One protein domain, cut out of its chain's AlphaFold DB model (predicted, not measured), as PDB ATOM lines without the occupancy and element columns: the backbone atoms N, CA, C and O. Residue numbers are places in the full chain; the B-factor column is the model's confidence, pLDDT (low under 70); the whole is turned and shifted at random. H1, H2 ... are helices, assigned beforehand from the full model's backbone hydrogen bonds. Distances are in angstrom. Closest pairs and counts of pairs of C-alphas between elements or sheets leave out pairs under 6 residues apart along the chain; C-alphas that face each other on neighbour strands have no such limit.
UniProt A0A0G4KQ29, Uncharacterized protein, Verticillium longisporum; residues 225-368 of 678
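AT A GLANCE: This is residues 225 to 368 of the 678 residues of an uncharacterized protein of Verticillium longisporum (UniProt A0A0G4KQ29). Three long helices, H4, H5 and H6, run up and down as a bundle, and the shorter H1 packs on H4 and H5. H2 and the very short H3 lie beyond H1 and H4 on one side of the bundle, while the stretch with the short H7 lies on the opposite side, beside H5 and H6. The printed part has 144 residues with seven named helices, H1 to H7 in chain order, and no named strand; the class is all helix. The whole is compact, with a radius of gyration of the C-alphas of 15.4 A and spans of 47 by 34 by 20 A.

HOW THE PARTS SIT: H1, residues 225 to 233, touches residues 304 to 314 of H5, residues 294 to 322, at a shallow tilt of 30 degrees, the same way; the closest C-alphas, of Gln 227 and Ala 307, are 4.6 A apart. H1 also touches H4, residues 270 to 289, at a shallow tilt of 29 degrees, opposite ways, closest at the C-alphas of Leu 233 and Asn 273, 5.3 A. H2, residues 243 to 252, only just touches H3, residues 261 to 264, with 3 pairs of C-alphas within 8 A, the closest being His 244 and Met 264 at 6.4 A. H2 and H4 are apart, but only just, at 8.2 A. H4 and H5 form a helical hairpin, tilted by 22 degrees, with the C-alphas of Leu 288 and Lys 297 closest at 5.6 A. H5 and H6, residues 327 to 347, form another, tilted by 14 degrees, with Ile 322 and His 330 closest at 5.6 A between C-alphas. H6 touches H4 the same way at a shallow tilt of 21 degrees, closest at the C-alphas of Leu 281 and His 347, 6.2 A. H7, residues 356 to 359, is near H5 and close to but not clearly touching H6, the C-alphas of Val 341 and Phe 358 being 7.6 A apart. In H1, H2, H4, H5 and H6 every O i to N i+4 pair is within hydrogen-bond range; H3 and H7 are too short for such a pair.

IN THESE COORDINATES: H1 begins at C-alpha 225 (17.512, -7.202, -13.189). H4 is 28.7 A long, H5 41.8 A and H6 30.1 A. H5 ends at C-alpha 322 (9.937, -24.149, -31.923), and H7 ends at C-alpha 359 (28.416, -28.740, -28.431).

THE WHOLE: The C-alphas of Ser 292 and Thr 325 are the two farthest apart, 48.6 A. The printed part has no cut, and no link between helices is long. Residues 259 to 268 and residue 292 have pLDDT under 70.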
ATOM      1  N   VAL A 225      17.864  -8.040 -12.024       90.94
ATOM      2  CA  VAL A 225      17.512  -7.202 -13.189       90.94
ATOM      3  C   VAL A 225      18.352  -7.591 -14.411       90.94
ATOM      4  O   VAL A 225      17.829  -7.698 -15.518       90.94
ATOM      5  N   LEU A 226      19.639  -7.891 -14.198       91.38
ATOM      6  CA  LEU A 226      20.541  -8.384 -15.238       91.38
ATOM      7  C   LEU A 226      20.023  -9.686 -15.867       91.38
ATOM      8  O   LEU A 226      20.016  -9.819 -17.087       91.38
ATOM      9  N   GLN A 227      19.559 -10.639 -15.055       92.75
ATOM     10  CA  GLN A 227      18.996 -11.889 -15.562       92.75
ATOM     11  C   GLN A 227      17.749 -11.641 -16.421       92.75
ATOM     12  O   GLN A 227      17.636 -12.229 -17.494       92.75
ATOM     13  N   LEU A 228      16.838 -10.757 -15.996       91.62
ATOM     14  CA  LEU A 228      15.660 -10.388 -16.796       91.62
ATOM     15  C   LEU A 228      16.034  -9.723 -18.115       91.62
ATOM     16  O   LEU A 228      15.439 -10.018 -19.152       91.62
ATOM     17  N   TRP A 229      17.027  -8.840 -18.075       93.12
ATOM     18  CA  TRP A 229      17.538  -8.175 -19.259       93.12
ATOM     19  C   TRP A 229      18.100  -9.186 -20.265       93.12
ATOM     20  O   TRP A 229      17.673  -9.214 -21.418       93.12
ATOM     21  N   LEU A 230      18.960 -10.105 -19.820       93.94
ATOM     22  CA  LEU A 230      19.536 -11.138 -20.686       93.94
ATOM     23  C   LEU A 230      18.480 -12.115 -21.242       93.94
ATOM     24  O   LEU A 230      18.541 -12.486 -22.416       93.94
ATOM     25  N   LEU A 231      17.489 -12.505 -20.431       92.69
ATOM     26  CA  LEU A 231      16.351 -13.318 -20.886       92.69
ATOM     27  C   LEU A 231      15.523 -12.584 -21.948       92.69
ATOM     28  O   LEU A 231      15.019 -13.208 -22.877       92.69
ATOM     29  N   SER A 232      15.413 -11.260 -21.845       91.31
ATOM     30  CA  SER A 232      14.678 -10.442 -22.814       91.31
ATOM     31  C   SER A 232      15.359 -10.405 -24.185       91.31
ATOM     32  O   SER A 232      14.691 -10.483 -25.210       91.31
ATOM     33  N   LEU A 233      16.693 -10.376 -24.209       92.19
ATOM     34  CA  LEU A 233      17.487 -10.267 -25.436       92.19
ATOM     35  C   LEU A 233      17.650 -11.576 -26.222       92.19
ATOM     36  O   LEU A 233      18.137 -11.538 -27.350       92.19
ATOM     37  N   THR A 234      17.298 -12.731 -25.651       93.25
ATOM     38  CA  THR A 234      17.643 -14.058 -26.209       93.25
ATOM     39  C   THR A 234      16.448 -14.865 -26.724       93.25
ATOM     40  O   THR A 234      16.593 -16.034 -27.087       93.25
ATOM     41  N   LYS A 235      15.276 -14.232 -26.808       90.56
ATOM     42  CA  LYS A 235      14.022 -14.836 -27.272       90.56
ATOM     43  C   LYS A 235      14.001 -15.141 -28.781       90.56
ATOM     44  O   LYS A 235      14.831 -14.633 -29.538       90.56
ATOM     45  N   PRO A 236      13.020 -15.919 -29.252       90.12
ATOM     46  CA  PRO A 236      12.685 -15.999 -30.669       90.12
ATOM     47  C   PRO A 236      12.212 -14.649 -31.231       90.12
ATOM     48  O   PRO A 236      11.608 -13.843 -30.529       90.12
ATOM     49  N   ARG A 237      12.447 -14.407 -32.526       87.06
ATOM     50  CA  ARG A 237      12.183 -13.116 -33.192       87.06
ATOM     51  C   ARG A 237      10.739 -12.633 -33.067       87.06
ATOM     52  O   ARG A 237      10.519 -11.435 -32.967       87.06
ATOM     53  N   GLU A 238       9.773 -13.542 -33.121       83.44
ATOM     54  CA  GLU A 238       8.341 -13.204 -33.063       83.44
ATOM     55  C   GLU A 238       7.908 -12.739 -31.663       83.44
ATOM     56  O   GLU A 238       6.941 -11.990 -31.525       83.44
ATOM     57  N   ASP A 239       8.676 -13.113 -30.640       86.12
ATOM     58  CA  ASP A 239       8.441 -12.744 -29.246       86.12
ATOM     59  C   ASP A 239       9.240 -11.502 -28.814       86.12
ATOM     60  O   ASP A 239       9.112 -11.049 -27.675       86.12
ATOM     61  N   MET A 240      10.061 -10.936 -29.706       85.69
ATOM     62  CA  MET A 240      10.823  -9.707 -29.472       85.69
ATOM     63  C   MET A 240      10.023  -8.493 -29.944       85.69
ATOM     64  O   MET A 240       9.874  -8.273 -31.144       85.69
ATOM     65  N   LEU A 241       9.539  -7.684 -29.007       85.56
ATOM     66  CA  LEU A 241       8.790  -6.459 -29.299       85.56
ATOM     67  C   LEU A 241       9.130  -5.312 -28.347       85.56
ATOM     68  O   LEU A 241       9.298  -4.172 -28.779       85.56
ATOM     69  N   PHE A 242       9.184  -5.594 -27.046       88.62
ATOM     70  CA  PHE A 242       9.173  -4.565 -26.003       88.62
ATOM     71  C   PHE A 242      10.531  -4.387 -25.308       88.62
ATOM     72  O   PHE A 242      10.641  -3.631 -24.343       88.62
ATOM     73  N   GLU A 243      11.586  -5.040 -25.805       87.69
ATOM     74  CA  GLU A 243      12.952  -4.964 -25.266       87.69
ATOM     75  C   GLU A 243      13.467  -3.520 -25.231       87.69
ATOM     76  O   GLU A 243      14.080  -3.104 -24.250       87.69
ATOM     77  N   HIS A 244      13.157  -2.728 -26.261       84.62
ATOM     78  CA  HIS A 244      13.531  -1.315 -26.328       84.62
ATOM     79  C   HIS A 244      12.893  -0.479 -25.210       84.62
ATOM     80  O   HIS A 244      13.576   0.294 -24.540       84.62
ATOM     81  N   GLN A 245      11.587  -0.646 -24.977       85.94
ATOM     82  CA  GLN A 245      10.882   0.098 -23.930       85.94
ATOM     83  C   GLN A 245      11.432  -0.252 -22.544       85.94
ATOM     84  O   GLN A 245      11.614   0.629 -21.700       85.94
ATOM     85  N   PHE A 246      11.765  -1.527 -22.330       89.38
ATOM     86  CA  PHE A 246      12.406  -1.964 -21.100       89.38
ATOM     87  C   PHE A 246      13.811  -1.371 -20.945       89.38
ATOM     88  O   PHE A 246      14.121  -0.837 -19.882       89.38
ATOM     89  N   ALA A 247      14.620  -1.351 -22.008       87.75
ATOM     90  CA  ALA A 247      15.948  -0.733 -22.001       87.75
ATOM     91  C   ALA A 247      15.901   0.755 -21.614       87.75
ATOM     92  O   ALA A 247      16.674   1.196 -20.766       87.75
ATOM     93  N   LEU A 248      14.952   1.521 -22.172       86.00
ATOM     94  CA  LEU A 248      14.744   2.929 -21.813       86.00
ATOM     95  C   LEU A 248      14.360   3.102 -20.339       86.00
ATOM     96  O   LEU A 248      14.822   4.039 -19.685       86.00
ATOM     97  N   SER A 249      13.517   2.209 -19.813       87.38
ATOM     98  CA  SER A 249      13.129   2.225 -18.399       87.38
ATOM     99  C   SER A 249      14.331   1.950 -17.494       87.38
ATOM    100  O   SER A 249      14.579   2.711 -16.564       87.38
ATOM    101  N   LEU A 250      15.143   0.942 -17.817       88.94
ATOM    102  CA  LEU A 250      16.345   0.626 -17.051       88.94
ATOM    103  C   LEU A 250      17.413   1.731 -17.150       88.94
ATOM    104  O   LEU A 250      18.100   2.013 -16.170       88.94
ATOM    105  N   LYS A 251      17.541   2.412 -18.298       86.25
ATOM    106  CA  LYS A 251      18.501   3.516 -18.455       86.25
ATOM    107  C   LYS A 251      18.163   4.690 -17.545       86.25
ATOM    108  O   LYS A 251      19.049   5.261 -16.921       86.25
ATOM    109  N   LYS A 252      16.880   5.027 -17.442       85.94
ATOM    110  CA  LYS A 252      16.394   6.055 -16.514       85.94
ATOM    111  C   LYS A 252      16.679   5.711 -15.040       85.94
ATOM    112  O   LYS A 252      16.689   6.616 -14.218       85.94
ATOM    113  N   GLN A 253      16.907   4.435 -14.711       84.19
ATOM    114  CA  GLN A 253      17.357   3.979 -13.387       84.19
ATOM    115  C   GLN A 253      18.887   3.871 -13.265       84.19
ATOM    116  O   GLN A 253      19.382   3.334 -12.279       84.19
ATOM    117  N   GLU A 254      19.632   4.347 -14.265       85.50
ATOM    118  CA  GLU A 254      21.098   4.390 -14.279       85.50
ATOM    119  C   GLU A 254      21.773   3.010 -14.160       85.50
ATOM    120  O   GLU A 254      22.891   2.884 -13.656       85.50
ATOM    121  N   TYR A 255      21.132   1.950 -14.674       86.38
ATOM    122  CA  TYR A 255      21.779   0.638 -14.727       86.38
ATOM    123  C   TYR A 255      23.010   0.661 -15.652       86.38
ATOM    124  O   TYR A 255      22.899   1.002 -16.834       86.38
ATOM    125  N   PRO A 256      24.186   0.225 -15.166       82.88
ATOM    126  CA  PRO A 256      25.470   0.487 -15.823       82.88
ATOM    127  C   PRO A 256      25.765  -0.420 -17.027       82.88
ATOM    128  O   PRO A 256      26.735  -0.195 -17.744       82.88
ATOM    129  N   PHE A 257      24.958  -1.460 -17.249       84.94
ATOM    130  CA  PHE A 257      25.164  -2.453 -18.311       84.94
ATOM    131  C   PHE A 257      24.438  -2.125 -19.626       84.94
ATOM    132  O   PHE A 257      24.418  -2.960 -20.541       84.94
ATOM    133  N   LEU A 258      23.815  -0.947 -19.713       82.25
ATOM    134  CA  LEU A 258      23.052  -0.488 -20.872       82.25
ATOM    135  C   LEU A 258      23.873   0.464 -21.746       82.25
ATOM    136  O   LEU A 258      24.681   1.234 -21.229       82.25
ATOM    137  N   PRO A 259      23.654   0.456 -23.067       69.06
ATOM    138  CA  PRO A 259      24.373   1.328 -23.985       69.06
ATOM    139  C   PRO A 259      23.751   2.718 -24.141       69.06
ATOM    140  O   PRO A 259      22.709   3.046 -23.573       69.06
ATOM    141  N   THR A 260      24.411   3.544 -24.954       66.31
ATOM    142  CA  THR A 260      24.001   4.910 -25.288       66.31
ATOM    143  C   THR A 260      22.630   4.942 -25.981       66.31
ATOM    144  O   THR A 260      22.245   4.021 -26.696       66.31
ATOM    145  N   GLU A 261      21.882   6.034 -25.792       62.56
ATOM    146  CA  GLU A 261      20.508   6.212 -26.314       62.56
ATOM    147  C   GLU A 261      20.395   6.092 -27.838       62.56
ATOM    148  O   GLU A 261      19.403   5.569 -28.337       62.56
ATOM    149  N   SER A 262      21.428   6.510 -28.571       55.94
ATOM    150  CA  SER A 262      21.489   6.427 -30.034       55.94
ATOM    151  C   SER A 262      21.399   4.997 -30.560       55.94
ATOM    152  O   SER A 262      20.823   4.765 -31.623       55.94
ATOM    153  N   ASP A 263      21.947   4.038 -29.813       58.50
ATOM    154  CA  ASP A 263      21.942   2.637 -30.215       58.50
ATOM    155  C   ASP A 263      20.545   2.045 -30.044       58.50
ATOM    156  O   ASP A 263      20.121   1.250 -30.873       58.50
ATOM    157  N   MET A 264      19.792   2.504 -29.037       59.53
ATOM    158  CA  MET A 264      18.465   2.000 -28.672       59.53
ATOM    159  C   MET A 264      17.352   2.312 -29.688       59.53
ATOM    160  O   MET A 264      16.410   1.538 -29.780       59.53
ATOM    161  N   LEU A 265      17.468   3.357 -30.514       54.66
ATOM    162  CA  LEU A 265      16.384   3.852 -31.390       54.66
ATOM    163  C   LEU A 265      16.051   2.980 -32.625       54.66
ATOM    164  O   LEU A 265      15.221   3.366 -33.450       54.66
ATOM    165  N   ARG A 266      16.694   1.820 -32.804       57.28
ATOM    166  CA  ARG A 266      16.475   0.932 -33.961       57.28
ATOM    167  C   ARG A 266      15.377  -0.100 -33.667       57.28
ATOM    168  O   ARG A 266      15.250  -0.574 -32.544       57.28
ATOM    169  N   HIS A 267      14.594  -0.474 -34.686       57.69
ATOM    170  CA  HIS A 267      13.556  -1.510 -34.569       57.69
ATOM    171  C   HIS A 267      14.130  -2.816 -33.992       57.69
ATOM    172  O   HIS A 267      15.209  -3.247 -34.409       57.69
ATOM    173  N   ALA A 268      13.394  -3.456 -33.075       62.97
ATOM    174  CA  ALA A 268      13.800  -4.708 -32.440       62.97
ATOM    175  C   ALA A 268      14.082  -5.788 -33.500       62.97
ATOM    176  O   ALA A 268      13.207  -6.204 -34.259       62.97
ATOM    177  N   ASN A 269      15.337  -6.221 -33.579       76.38
ATOM    178  CA  ASN A 269      15.774  -7.317 -34.430       76.38
ATOM    179  C   ASN A 269      16.924  -8.072 -33.747       76.38
ATOM    180  O   ASN A 269      17.477  -7.625 -32.738       76.38
ATOM    181  N   TYR A 270      17.283  -9.231 -34.296       88.31
ATOM    182  CA  TYR A 270      18.356 -10.048 -33.734       88.31
ATOM    183  C   TYR A 270      19.706  -9.332 -33.697       88.31
ATOM    184  O   TYR A 270      20.438  -9.526 -32.737       88.31
ATOM    185  N   ASP A 271      20.042  -8.499 -34.681       86.25
ATOM    186  CA  ASP A 271      21.341  -7.814 -34.702       86.25
ATOM    187  C   ASP A 271      21.456  -6.758 -33.604       86.25
ATOM    188  O   ASP A 271      22.478  -6.673 -32.929       86.25
ATOM    189  N   MET A 272      20.379  -6.012 -33.379       82.94
ATOM    190  CA  MET A 272      20.256  -5.028 -32.318       82.94
ATOM    191  C   MET A 272      20.348  -5.694 -30.943       82.94
ATOM    192  O   MET A 272      21.194  -5.329 -30.129       82.94
ATOM    193  N   ASN A 273      19.540  -6.730 -30.698       86.56
ATOM    194  CA  ASN A 273      19.562  -7.451 -29.423       86.56
ATOM    195  C   ASN A 273      20.898  -8.167 -29.185       86.56
ATOM    196  O   ASN A 273      21.374  -8.227 -28.052       86.56
ATOM    197  N   PHE A 274      21.533  -8.662 -30.248       89.25
ATOM    198  CA  PHE A 274      22.868  -9.243 -30.184       89.25
ATOM    199  C   PHE A 274      23.933  -8.211 -29.788       89.25
ATOM    200  O   PHE A 274      24.795  -8.512 -28.963       89.25
ATOM    201  N   ASP A 275      23.870  -6.992 -30.328       88.06
ATOM    202  CA  ASP A 275      24.779  -5.909 -29.944       88.06
ATOM    203  C   ASP A 275      24.548  -5.456 -28.492       88.06
ATOM    204  O   ASP A 275      25.507  -5.302 -27.732       88.06
ATOM    205  N   MET A 276      23.286  -5.350 -28.055       87.56
ATOM    206  CA  MET A 276      22.960  -5.080 -26.648       87.56
ATOM    207  C   MET A 276      23.530  -6.155 -25.724       87.56
ATOM    208  O   MET A 276      24.168  -5.839 -24.718       87.56
ATOM    209  N   LEU A 277      23.357  -7.427 -26.093       92.38
ATOM    210  CA  LEU A 277      23.900  -8.557 -25.351       92.38
ATOM    211  C   LEU A 277      25.426  -8.460 -25.268       92.38
ATOM    212  O   LEU A 277      25.988  -8.597 -24.184       92.38
ATOM    213  N   ARG A 278      26.103  -8.165 -26.383       92.12
ATOM    214  CA  ARG A 278      27.562  -7.984 -26.425       92.12
ATOM    215  C   ARG A 278      28.021  -6.920 -25.442       92.12
ATOM    216  O   ARG A 278      28.941  -7.182 -24.673       92.12
ATOM    217  N   LYS A 279      27.377  -5.755 -25.420       89.50
ATOM    218  CA  LYS A 279      27.743  -4.667 -24.502       89.50
ATOM    219  C   LYS A 279      27.511  -5.046 -23.042       89.50
ATOM    220  O   LYS A 279      28.386  -4.817 -22.212       89.50
ATOM    221  N   THR A 280      26.396  -5.713 -22.738       92.50
ATOM    222  CA  THR A 280      26.129  -6.234 -21.391       92.50
ATOM    223  C   THR A 280      27.177  -7.268 -20.956       92.50
ATOM    224  O   THR A 280      27.676  -7.189 -19.835       92.50
ATOM    225  N   LEU A 281      27.580  -8.199 -21.829       93.44
ATOM    226  CA  LEU A 281      28.611  -9.198 -21.512       93.44
ATOM    227  C   LEU A 281      30.006  -8.576 -21.350       93.44
ATOM    228  O   LEU A 281      30.760  -8.983 -20.465       93.44
ATOM    229  N   VAL A 282      30.342  -7.566 -22.162       91.12
ATOM    230  CA  VAL A 282      31.566  -6.768 -21.981       91.12
ATOM    231  C   VAL A 282      31.558  -6.113 -20.605       91.12
ATOM    232  O   VAL A 282      32.535  -6.272 -19.876       91.12
ATOM    233  N   TRP A 283      30.448  -5.474 -20.220       91.44
ATOM    234  CA  TRP A 283      30.298  -4.864 -18.901       91.44
ATOM    235  C   TRP A 283      30.466  -5.880 -17.764       91.44
ATOM    236  O   TRP A 283      31.208  -5.604 -16.825       91.44
ATOM    237  N   MET A 284      29.842  -7.063 -17.852       91.56
ATOM    238  CA  MET A 284      29.967  -8.120 -16.831       91.56
ATOM    239  C   MET A 284      31.426  -8.539 -16.626       91.56
ATOM    240  O   MET A 284      31.875  -8.742 -15.499       91.56
ATOM    241  N   ARG A 285      32.181  -8.674 -17.719       88.88
ATOM    242  CA  ARG A 285      33.602  -9.029 -17.668       88.88
ATOM    243  C   ARG A 285      34.434  -7.907 -17.042       88.88
ATOM    244  O   ARG A 285      35.211  -8.169 -16.124       88.88
ATOM    245  N   THR A 286      34.252  -6.666 -17.496       87.50
ATOM    246  CA  THR A 286      35.024  -5.521 -16.991       87.50
ATOM    247  C   THR A 286      34.690  -5.206 -15.534       87.50
ATOM    248  O   THR A 286      35.597  -4.932 -14.753       87.50
ATOM    249  N   SER A 287      33.422  -5.328 -15.122       88.06
ATOM    250  CA  SER A 287      32.989  -5.056 -13.745       88.06
ATOM    251  C   SER A 287      33.599  -6.034 -12.733       88.06
ATOM    252  O   SER A 287      33.958  -5.638 -11.623       88.06
ATOM    253  N   LEU A 288      33.790  -7.306 -13.110       86.31
ATOM    254  CA  LEU A 288      34.491  -8.293 -12.278       86.31
ATOM    255  C   LEU A 288      35.984  -7.998 -12.125       86.31
ATOM    256  O   LEU A 288      36.582  -8.388 -11.119       86.31
ATOM    257  N   ARG A 289      36.597  -7.350 -13.118       78.81
ATOM    258  CA  ARG A 289      38.014  -6.971 -13.089       78.81
ATOM    259  C   ARG A 289      38.239  -5.707 -12.261       78.81
ATOM    260  O   ARG A 289      39.203  -5.664 -11.509       78.81
ATOM    261  N   THR A 290      37.319  -4.744 -12.317       79.81
ATOM    262  CA  THR A 290      37.372  -3.507 -11.516       79.81
ATOM    263  C   THR A 290      36.812  -3.660 -10.098       79.81
ATOM    264  O   THR A 290      36.810  -2.700  -9.334       79.81
ATOM    265  N   SER A 291      36.301  -4.839  -9.729       79.31
ATOM    266  CA  SER A 291      35.750  -5.092  -8.392       79.31
ATOM    267  C   SER A 291      36.842  -5.016  -7.319       79.31
ATOM    268  O   SER A 291      37.781  -5.810  -7.324       79.31
ATOM    269  N   SER A 292      36.682  -4.099  -6.362       68.19
ATOM    270  CA  SER A 292      37.712  -3.750  -5.373       68.19
ATOM    271  C   SER A 292      38.003  -4.841  -4.336       68.19
ATOM    272  O   SER A 292      39.065  -4.822  -3.720       68.19
ATOM    273  N   THR A 293      37.079  -5.787  -4.108       80.62
ATOM    274  CA  THR A 293      37.239  -6.844  -3.091       80.62
ATOM    275  C   THR A 293      37.033  -8.262  -3.655       80.62
ATOM    276  O   THR A 293      36.104  -8.493  -4.439       80.62
ATOM    277  N   PRO A 294      37.842  -9.261  -3.234       81.94
ATOM    278  CA  PRO A 294      37.695 -10.651  -3.685       81.94
ATOM    279  C   PRO A 294      36.336 -11.284  -3.348       81.94
ATOM    280  O   PRO A 294      35.819 -12.094  -4.119       81.94
ATOM    281  N   SER A 295      35.740 -10.914  -2.211       81.44
ATOM    282  CA  SER A 295      34.413 -11.378  -1.786       81.44
ATOM    283  C   SER A 295      33.312 -10.881  -2.723       81.44
ATOM    284  O   SER A 295      32.483 -11.677  -3.166       81.44
ATOM    285  N   GLN A 296      33.343  -9.599  -3.095       82.56
ATOM    286  CA  GLN A 296      32.402  -9.013  -4.048       82.56
ATOM    287  C   GLN A 296      32.574  -9.614  -5.444       82.56
ATOM    288  O   GLN A 296      31.587  -9.972  -6.080       82.56
ATOM    289  N   LYS A 297      33.820  -9.830  -5.888       84.44
ATOM    290  CA  LYS A 297      34.100 -10.527  -7.153       84.44
ATOM    291  C   LYS A 297      33.490 -11.930  -7.166       84.44
ATOM    292  O   LYS A 297      32.862 -12.310  -8.152       84.44
ATOM    293  N   LYS A 298      33.621 -12.691  -6.073       87.12
ATOM    294  CA  LYS A 298      33.028 -14.034  -5.944       87.12
ATOM    295  C   LYS A 298      31.495 -13.992  -5.962       87.12
ATOM    296  O   LYS A 298      30.893 -14.816  -6.646       87.12
ATOM    297  N   SER A 299      30.883 -13.032  -5.262       87.00
ATOM    298  CA  SER A 299      29.425 -12.834  -5.270       87.00
ATOM    299  C   SER A 299      28.916 -12.501  -6.672       87.00
ATOM    300  O   SER A 299      28.119 -13.251  -7.225       87.00
ATOM    301  N   ASN A 300      29.475 -11.462  -7.301       87.56
ATOM    302  CA  ASN A 300      29.107 -11.036  -8.652       87.56
ATOM    303  C   ASN A 300      29.295 -12.170  -9.669       87.56
ATOM    304  O   ASN A 300      28.447 -12.375 -10.529       87.56
ATOM    305  N   THR A 301      30.374 -12.953  -9.550       90.94
ATOM    306  CA  THR A 301      30.605 -14.118 -10.421       90.94
ATOM    307  C   THR A 301      29.489 -15.151 -10.269       90.94
ATOM    308  O   THR A 301      28.993 -15.655 -11.274       90.94
ATOM    309  N   SER A 302      29.065 -15.449  -9.037       90.69
ATOM    310  CA  SER A 302      27.950 -16.366  -8.770       90.69
ATOM    311  C   SER A 302      26.644 -15.858  -9.385       90.69
ATOM    312  O   SER A 302      25.961 -16.613 -10.078       90.69
ATOM    313  N   ASP A 303      26.332 -14.576  -9.199       90.12
ATOM    314  CA  ASP A 303      25.102 -13.958  -9.708       90.12
ATOM    315  C   ASP A 303      25.072 -13.937 -11.242       90.12
ATOM    316  O   ASP A 303      24.074 -14.294 -11.873       90.12
ATOM    317  N   TYR A 304      26.198 -13.585 -11.859       94.00
ATOM    318  CA  TYR A 304      26.368 -13.568 -13.310       94.00
ATOM    319  C   TYR A 304      26.282 -14.979 -13.901       94.00
ATOM    320  O   TYR A 304      25.626 -15.190 -14.922       94.00
ATOM    321  N   SER A 305      26.892 -15.962 -13.235       94.44
ATOM    322  CA  SER A 305      26.823 -17.369 -13.633       94.44
ATOM    323  C   SER A 305      25.394 -17.912 -13.544       94.44
ATOM    324  O   SER A 305      24.932 -18.593 -14.462       94.44
ATOM    325  N   ALA A 306      24.652 -17.564 -12.486       93.31
ATOM    326  CA  ALA A 306      23.249 -17.942 -12.323       93.31
ATOM    327  C   ALA A 306      22.358 -17.331 -13.419       93.31
ATOM    328  O   ALA A 306      21.538 -18.041 -14.008       93.31
ATOM    329  N   ALA A 307      22.569 -16.054 -13.753       93.94
ATOM    330  CA  ALA A 307      21.854 -15.378 -14.830       93.94
ATOM    331  C   ALA A 307      22.096 -16.052 -16.193       93.94
ATOM    332  O   ALA A 307      21.142 -16.394 -16.895       93.94
ATOM    333  N   LEU A 308      23.360 -16.323 -16.544       95.75
ATOM    334  CA  LEU A 308      23.720 -16.998 -17.797       95.75
ATOM    335  C   LEU A 308      23.198 -18.438 -17.851       95.75
ATOM    336  O   LEU A 308      22.734 -18.887 -18.898       95.75
ATOM    337  N   LYS A 309      23.197 -19.153 -16.721       95.25
ATOM    338  CA  LYS A 309      22.600 -20.490 -16.626       95.25
ATOM    339  C   LYS A 309      21.106 -20.458 -16.944       95.25
ATOM    340  O   LYS A 309      20.644 -21.298 -17.714       95.25
ATOM    341  N   ALA A 310      20.371 -19.496 -16.389       93.44
ATOM    342  CA  ALA A 310      18.946 -19.337 -16.658       93.44
ATOM    343  C   ALA A 310      18.672 -19.005 -18.134       93.44
ATOM    344  O   ALA A 310      17.758 -19.575 -18.723       93.44
ATOM    345  N   VAL A 311      19.493 -18.147 -18.747       94.88
ATOM    346  CA  VAL A 311      19.419 -17.815 -20.182       94.88
ATOM    347  C   VAL A 311      19.653 -19.049 -21.050       94.88
ATOM    348  O   VAL A 311      18.862 -19.342 -21.941       94.88
ATOM    349  N   MET A 312      20.696 -19.826 -20.762       95.50
ATOM    350  CA  MET A 312      21.005 -21.040 -21.523       95.50
ATOM    351  C   MET A 312      19.915 -22.105 -21.394       95.50
ATOM    352  O   MET A 312      19.571 -22.753 -22.379       95.50
ATOM    353  N   GLN A 313      19.344 -22.277 -20.199       94.38
ATOM    354  CA  GLN A 313      18.197 -23.165 -19.992       94.38
ATOM    355  C   GLN A 313      16.962 -22.675 -20.747       94.38
ATOM    356  O   GLN A 313      16.240 -23.484 -21.326       94.38
ATOM    357  N   ARG A 314      16.738 -21.359 -20.775       92.19
ATOM    358  CA  ARG A 314      15.623 -20.772 -21.506       92.19
ATOM    359  C   ARG A 314      15.730 -21.036 -23.004       92.19
ATOM    360  O   ARG A 314      14.798 -21.582 -23.582       92.19
ATOM    361  N   ILE A 315      16.889 -20.739 -23.585       94.94
ATOM    362  CA  ILE A 315      17.185 -20.992 -24.998       94.94
ATOM    363  C   ILE A 315      16.964 -22.470 -25.350       94.94
ATOM    364  O   ILE A 315      16.401 -22.777 -26.396       94.94
ATOM    365  N   GLN A 316      17.374 -23.401 -24.481       94.44
ATOM    366  CA  GLN A 316      17.138 -24.834 -24.698       94.44
ATOM    367  C   GLN A 316      15.650 -25.187 -24.772       94.44
ATOM    368  O   GLN A 316      15.268 -26.015 -25.598       94.44
ATOM    369  N   ASN A 317      14.822 -24.581 -23.922       91.56
ATOM    370  CA  ASN A 317      13.378 -24.802 -23.939       91.56
ATOM    371  C   ASN A 317      12.741 -24.178 -25.186       91.56
ATOM    372  O   ASN A 317      12.012 -24.867 -25.890       91.56
ATOM    373  N   ASP A 318      13.099 -22.937 -25.525       91.31
ATOM    374  CA  ASP A 318      12.569 -22.256 -26.713       91.31
ATOM    375  C   ASP A 318      12.946 -23.013 -28.009       91.31
ATOM    376  O   ASP A 318      12.120 -23.173 -28.908       91.31
ATOM    377  N   LEU A 319      14.167 -23.561 -28.099       92.88
ATOM    378  CA  LEU A 319      14.584 -24.408 -29.227       92.88
ATOM    379  C   LEU A 319      13.759 -25.696 -29.334       92.88
ATOM    380  O   LEU A 319      13.402 -26.091 -30.444       92.88
ATOM    381  N   ARG A 320      13.448 -26.342 -28.202       91.00
ATOM    382  CA  ARG A 320      12.581 -27.530 -28.170       91.00
ATOM    383  C   ARG A 320      11.184 -27.186 -28.667       91.00
ATOM    384  O   ARG A 320      10.695 -27.866 -29.565       91.00
ATOM    385  N   ASP A 321      10.589 -26.116 -28.152       87.31
ATOM    386  CA  ASP A 321       9.213 -25.727 -28.472       87.31
ATOM    387  C   ASP A 321       9.052 -25.359 -29.959       87.31
ATOM    388  O   ASP A 321       8.129 -25.833 -30.631       87.31
ATOM    389  N   ILE A 322       9.992 -24.586 -30.517       87.94
ATOM    390  CA  ILE A 322       9.937 -24.149 -31.923       87.94
ATOM    391  C   ILE A 322      10.227 -25.303 -32.887       87.94
ATOM    392  O   ILE A 322       9.607 -25.388 -33.947       87.94
ATOM    393  N   SER A 323      11.118 -26.231 -32.517       87.88
ATOM    394  CA  SER A 323      11.451 -27.400 -33.353       87.88
ATOM    395  C   SER A 323      10.262 -28.333 -33.620       87.88
ATOM    396  O   SER A 323      10.330 -29.195 -34.495       87.88
ATOM    397  N   LEU A 324       9.182 -28.196 -32.844       84.75
ATOM    398  CA  LEU A 324       7.953 -28.971 -32.994       84.75
ATOM    399  C   LEU A 324       6.886 -28.250 -33.822       84.75
ATOM    400  O   LEU A 324       5.928 -28.888 -34.248       84.75
ATOM    401  N   THR A 325       7.020 -26.937 -34.020       80.50
ATOM    402  CA  THR A 325       5.942 -26.083 -34.537       80.50
ATOM    403  C   THR A 325       6.286 -25.377 -35.846       80.50
ATOM    404  O   THR A 325       5.392 -25.220 -36.675       80.50
ATOM    405  N   ASN A 326       7.537 -24.946 -36.060       83.25
ATOM    406  CA  ASN A 326       7.894 -24.122 -37.221       83.25
ATOM    407  C   ASN A 326       9.374 -24.255 -37.638       83.25
ATOM    408  O   ASN A 326      10.251 -23.589 -37.083       83.25
ATOM    409  N   ASP A 327       9.645 -25.032 -38.691       86.31
ATOM    410  CA  ASP A 327      11.007 -25.293 -39.193       86.31
ATOM    411  C   ASP A 327      11.745 -24.032 -39.689       86.31
ATOM    412  O   ASP A 327      12.957 -23.873 -39.492       86.31
ATOM    413  N   ALA A 328      11.033 -23.093 -40.323       87.81
ATOM    414  CA  ALA A 328      11.646 -21.879 -40.868       87.81
ATOM    415  C   ALA A 328      12.086 -20.917 -39.751       87.81
ATOM    416  O   ALA A 328      13.168 -20.323 -39.808       87.81
ATOM    417  N   GLN A 329      11.255 -20.774 -38.717       87.75
ATOM    418  CA  GLN A 329      11.588 -20.006 -37.518       87.75
ATOM    419  C   GLN A 329      12.680 -20.699 -36.703       87.75
ATOM    420  O   GLN A 329      13.599 -20.023 -36.234       87.75
ATOM    421  N   HIS A 330      12.623 -22.033 -36.596       92.12
ATOM    422  CA  HIS A 330      13.632 -22.849 -35.919       92.12
ATOM    423  C   HIS A 330      15.021 -22.600 -36.502       92.12
ATOM    424  O   HIS A 330      15.931 -22.228 -35.765       92.12
ATOM    425  N   THR A 331      15.162 -22.669 -37.828       91.88
ATOM    426  CA  THR A 331      16.444 -22.443 -38.514       91.88
ATOM    427  C   THR A 331      17.027 -21.061 -38.193       91.88
ATOM    428  O   THR A 331      18.185 -20.946 -37.785       91.88
ATOM    429  N   ARG A 332      16.208 -20.004 -38.294       91.81
ATOM    430  CA  ARG A 332      16.629 -18.626 -37.980       91.81
ATOM    431  C   ARG A 332      17.012 -18.455 -36.511       91.81
ATOM    432  O   ARG A 332      17.930 -17.701 -36.196       91.81
ATOM    433  N   TYR A 333      16.296 -19.117 -35.603       93.94
ATOM    434  CA  TYR A 333      16.597 -19.047 -34.178       93.94
ATOM    435  C   TYR A 333      17.872 -19.824 -33.830       93.94
ATOM    436  O   TYR A 333      18.698 -19.302 -33.090       93.94
ATOM    437  N   VAL A 334      18.119 -20.989 -34.437       94.94
ATOM    438  CA  VAL A 334      19.381 -21.736 -34.280       94.94
ATOM    439  C   VAL A 334      20.584 -20.891 -34.714       94.94
ATOM    440  O   VAL A 334      21.589 -20.852 -34.003       94.94
ATOM    441  N   GLU A 335      20.500 -20.175 -35.838       93.44
ATOM    442  CA  GLU A 335      21.566 -19.265 -36.287       93.44
ATOM    443  C   GLU A 335      21.833 -18.131 -35.291       93.44
ATOM    444  O   GLU A 335      22.989 -17.832 -34.976       93.44
ATOM    445  N   PHE A 336      20.774 -17.528 -34.751       94.69
ATOM    446  CA  PHE A 336      20.889 -16.515 -33.706       94.69
ATOM    447  C   PHE A 336      21.501 -17.085 -32.419       94.69
ATOM    448  O   PHE A 336      22.443 -16.506 -31.877       94.69
ATOM    449  N   VAL A 337      21.048 -18.257 -31.972       96.00
ATOM    450  CA  VAL A 337      21.578 -18.934 -30.782       96.00
ATOM    451  C   VAL A 337      23.053 -19.280 -30.954       96.00
ATOM    452  O   VAL A 337      23.828 -19.041 -30.036       96.00
ATOM    453  N   ARG A 338      23.489 -19.761 -32.127       95.25
ATOM    454  CA  ARG A 338      24.918 -19.998 -32.406       95.25
ATOM    455  C   ARG A 338      25.753 -18.740 -32.167       95.25
ATOM    456  O   ARG A 338      26.808 -18.822 -31.541       95.25
ATOM    457  N   ARG A 339      25.267 -17.574 -32.613       95.19
ATOM    458  CA  ARG A 339      25.926 -16.280 -32.361       95.19
ATOM    459  C   ARG A 339      25.944 -15.952 -30.867       95.19
ATOM    460  O   ARG A 339      26.993 -15.582 -30.350       95.19
ATOM    461  N   VAL A 340      24.821 -16.115 -30.163       95.62
ATOM    462  CA  VAL A 340      24.714 -15.876 -28.709       95.62
ATOM    463  C   VAL A 340      25.680 -16.765 -27.922       95.62
ATOM    464  O   VAL A 340      26.420 -16.268 -27.078       95.62
ATOM    465  N   VAL A 341      25.721 -18.064 -28.213       95.88
ATOM    466  CA  VAL A 341      26.602 -19.040 -27.555       95.88
ATOM    467  C   VAL A 341      28.072 -18.707 -27.823       95.88
ATOM    468  O   VAL A 341      28.867 -18.704 -26.886       95.88
ATOM    469  N   SER A 342      28.420 -18.361 -29.067       94.19
ATOM    470  CA  SER A 342      29.754 -17.885 -29.461       94.19
ATOM    471  C   SER A 342      30.184 -16.652 -28.652       94.19
ATOM    472  O   SER A 342      31.277 -16.611 -28.088       94.19
ATOM    473  N   LEU A 343      29.281 -15.683 -28.498       94.44
ATOM    474  CA  LEU A 343      29.523 -14.456 -27.747       94.44
ATOM    475  C   LEU A 343      29.666 -14.701 -26.234       94.44
ATOM    476  O   LEU A 343      30.562 -14.153 -25.591       94.44
ATOM    477  N   VAL A 344      28.813 -15.548 -25.653       95.25
ATOM    478  CA  VAL A 344      28.946 -15.959 -24.247       95.25
ATOM    479  C   VAL A 344      30.276 -16.691 -24.052       95.25
ATOM    480  O   VAL A 344      31.005 -16.394 -23.108       95.25
ATOM    481  N   LYS A 345      30.661 -17.572 -24.988       94.31
ATOM    482  CA  LYS A 345      31.947 -18.274 -24.934       94.31
ATOM    483  C   LYS A 345      33.121 -17.303 -24.917       94.31
ATOM    484  O   LYS A 345      34.019 -17.485 -24.106       94.31
ATOM    485  N   SER A 346      33.126 -16.285 -25.775       92.00
ATOM    486  CA  SER A 346      34.262 -15.365 -25.865       92.00
ATOM    487  C   SER A 346      34.375 -14.443 -24.649       92.00
ATOM    488  O   SER A 346      35.480 -14.188 -24.171       92.00
ATOM    489  N   HIS A 347      33.255 -13.957 -24.111       90.12
ATOM    490  CA  HIS A 347      33.269 -12.925 -23.068       90.12
ATOM    491  C   HIS A 347      33.221 -13.453 -21.631       90.12
ATOM    492  O   HIS A 347      33.617 -12.722 -20.723       90.12
ATOM    493  N   THR A 348      32.752 -14.683 -21.388       87.69
ATOM    494  CA  THR A 348      32.420 -15.128 -20.021       87.69
ATOM    495  C   THR A 348      33.093 -16.429 -19.582       87.69
ATOM    496  O   THR A 348      32.602 -17.066 -18.652       87.69
ATOM    497  N   THR A 349      34.213 -16.835 -20.190       86.44
ATOM    498  CA  THR A 349      34.915 -18.096 -19.856       86.44
ATOM    499  C   THR A 349      35.276 -18.231 -18.370       86.44
ATOM    500  O   THR A 349      35.255 -19.336 -17.831       86.44
ATOM    501  N   GLU A 350      35.568 -17.120 -17.683       84.19
ATOM    502  CA  GLU A 350      35.888 -17.093 -16.242       84.19
ATOM    503  C   GLU A 350      34.647 -17.131 -15.331       84.19
ATOM    504  O   GLU A 350      34.765 -17.362 -14.131       84.19
ATOM    505  N   ILE A 351      33.456 -16.901 -15.892       87.94
ATOM    506  CA  ILE A 351      32.195 -16.718 -15.157       87.94
ATOM    507  C   ILE A 351      31.293 -17.944 -15.312       87.94
ATOM    508  O   ILE A 351      30.642 -18.394 -14.364       87.94
ATOM    509  N   PHE A 352      31.209 -18.471 -16.533       92.38
ATOM    510  CA  PHE A 352      30.202 -19.445 -16.915       92.38
ATOM    511  C   PHE A 352      30.743 -20.446 -17.933       92.38
ATOM    512  O   PHE A 352      31.374 -20.084 -18.925       92.38
ATOM    513  N   GLN A 353      30.444 -21.722 -17.692       92.38
ATOM    514  CA  GLN A 353      30.755 -22.811 -18.610       92.38
ATOM    515  C   GLN A 353      29.513 -23.184 -19.408       92.38
ATOM    516  O   GLN A 353      28.456 -23.476 -18.847       92.38
ATOM    517  N   ILE A 354      29.657 -23.190 -20.731       93.44
ATOM    518  CA  ILE A 354      28.554 -23.492 -21.641       93.44
ATOM    519  C   ILE A 354      28.111 -24.952 -21.454       93.44
ATOM    520  O   ILE A 354      28.964 -25.843 -21.442       93.44
ATOM    521  N   PRO A 355      26.798 -25.221 -21.326       94.06
ATOM    522  CA  PRO A 355      26.287 -26.577 -21.171       94.06
ATOM    523  C   PRO A 355      26.645 -27.505 -22.350       94.06
ATOM    524  O   PRO A 355      26.607 -27.052 -23.497       94.06
ATOM    525  N   PRO A 356      26.875 -28.814 -22.109       93.38
ATOM    526  CA  PRO A 356      27.219 -29.799 -23.144       93.38
ATOM    527  C   PRO A 356      26.273 -29.836 -24.349       93.38
ATOM    528  O   PRO A 356      26.718 -30.076 -25.468       93.38
ATOM    529  N   PHE A 357      24.987 -29.548 -24.123       94.50
ATOM    530  CA  PHE A 357      23.956 -29.453 -25.159       94.50
ATOM    531  C   PHE A 357      24.398 -28.608 -26.366       94.50
ATOM    532  O   PHE A 357      24.168 -29.000 -27.503       94.50
ATOM    533  N   PHE A 358      25.092 -27.487 -26.140       94.50
ATOM    534  CA  PHE A 358      25.475 -26.564 -27.215       94.50
ATOM    535  C   PHE A 358      26.725 -26.985 -28.003       94.50
ATOM    536  O   PHE A 358      27.145 -26.261 -28.903       94.50
ATOM    537  N   TYR A 359      27.305 -28.142 -27.686       92.62
ATOM    538  CA  TYR A 359      28.416 -28.740 -28.431       92.62
ATOM    539  C   TYR A 359      27.994 -30.003 -29.195       92.62
ATOM    540  O   TYR A 359      28.792 -30.568 -29.940       92.62
ATOM    541  N   GLN A 360      26.759 -30.469 -29.001       91.38
ATOM    542  CA  GLN A 360      26.254 -31.714 -29.571       91.38
ATOM    543  C   GLN A 360      25.240 -31.414 -30.671       91.38
ATOM    544  O   GLN A 360      24.441 -30.488 -30.565       91.38
ATOM    545  N   VAL A 361      25.287 -32.202 -31.744       91.06
ATOM    546  CA  VAL A 361      24.269 -32.153 -32.796       91.06
ATOM    547  C   VAL A 361      23.048 -32.938 -32.312       91.06
ATOM    548  O   VAL A 361      23.165 -34.117 -31.984       91.06
ATOM    549  N   SER A 362      21.888 -32.291 -32.276       91.75
ATOM    550  CA  SER A 362      20.583 -32.882 -31.974       91.75
ATOM    551  C   SER A 362      19.527 -32.395 -32.973       91.75
ATOM    552  O   SER A 362      19.824 -31.616 -33.880       91.75
ATOM    553  N   LYS A 363      18.278 -32.859 -32.825       88.56
ATOM    554  CA  LYS A 363      17.153 -32.360 -33.632       88.56
ATOM    555  C   LYS A 363      16.880 -30.879 -33.341       88.56
ATOM    556  O   LYS A 363      16.551 -30.111 -34.237       88.56
ATOM    557  N   GLU A 364      17.024 -30.485 -32.084       91.25
ATOM    558  CA  GLU A 364      16.675 -29.159 -31.579       91.25
ATOM    559  C   GLU A 364      17.784 -28.131 -31.810       91.25
ATOM    560  O   GLU A 364      17.498 -26.943 -31.948       91.25
ATOM    561  N   TYR A 365      19.047 -28.562 -31.841       94.12
ATOM    562  CA  TYR A 365      20.193 -27.675 -31.997       94.12
ATOM    563  C   TYR A 365      21.336 -28.350 -32.749       94.12
ATOM    564  O   TYR A 365      21.625 -29.528 -32.579       94.12
ATOM    565  N   SER A 366      22.058 -27.565 -33.539       92.06
ATOM    566  CA  SER A 366      23.286 -28.002 -34.189       92.06
ATOM    567  C   SER A 366      24.347 -26.917 -33.994       92.06
ATOM    568  O   SER A 366      24.071 -25.772 -34.353       92.06
ATOM    569  N   PRO A 367      25.546 -27.202 -33.455       92.12
ATOM    570  CA  PRO A 367      26.631 -26.222 -33.370       92.12
ATOM    571  C   PRO A 367      27.188 -25.851 -34.761       92.12
ATOM    572  O   PRO A 367      26.824 -26.469 -35.765       92.12
ATOM    573  N   PRO A 368      28.063 -24.832 -34.867       89.19
ATOM    574  CA  PRO A 368      28.732 -24.511 -36.124       89.19
ATOM    575  C   PRO A 368      29.536 -25.708 -36.648       89.19
ATOM    576  O   PRO A 368      30.447 -26.187 -35.983       89.19
TER     577      PRO A 368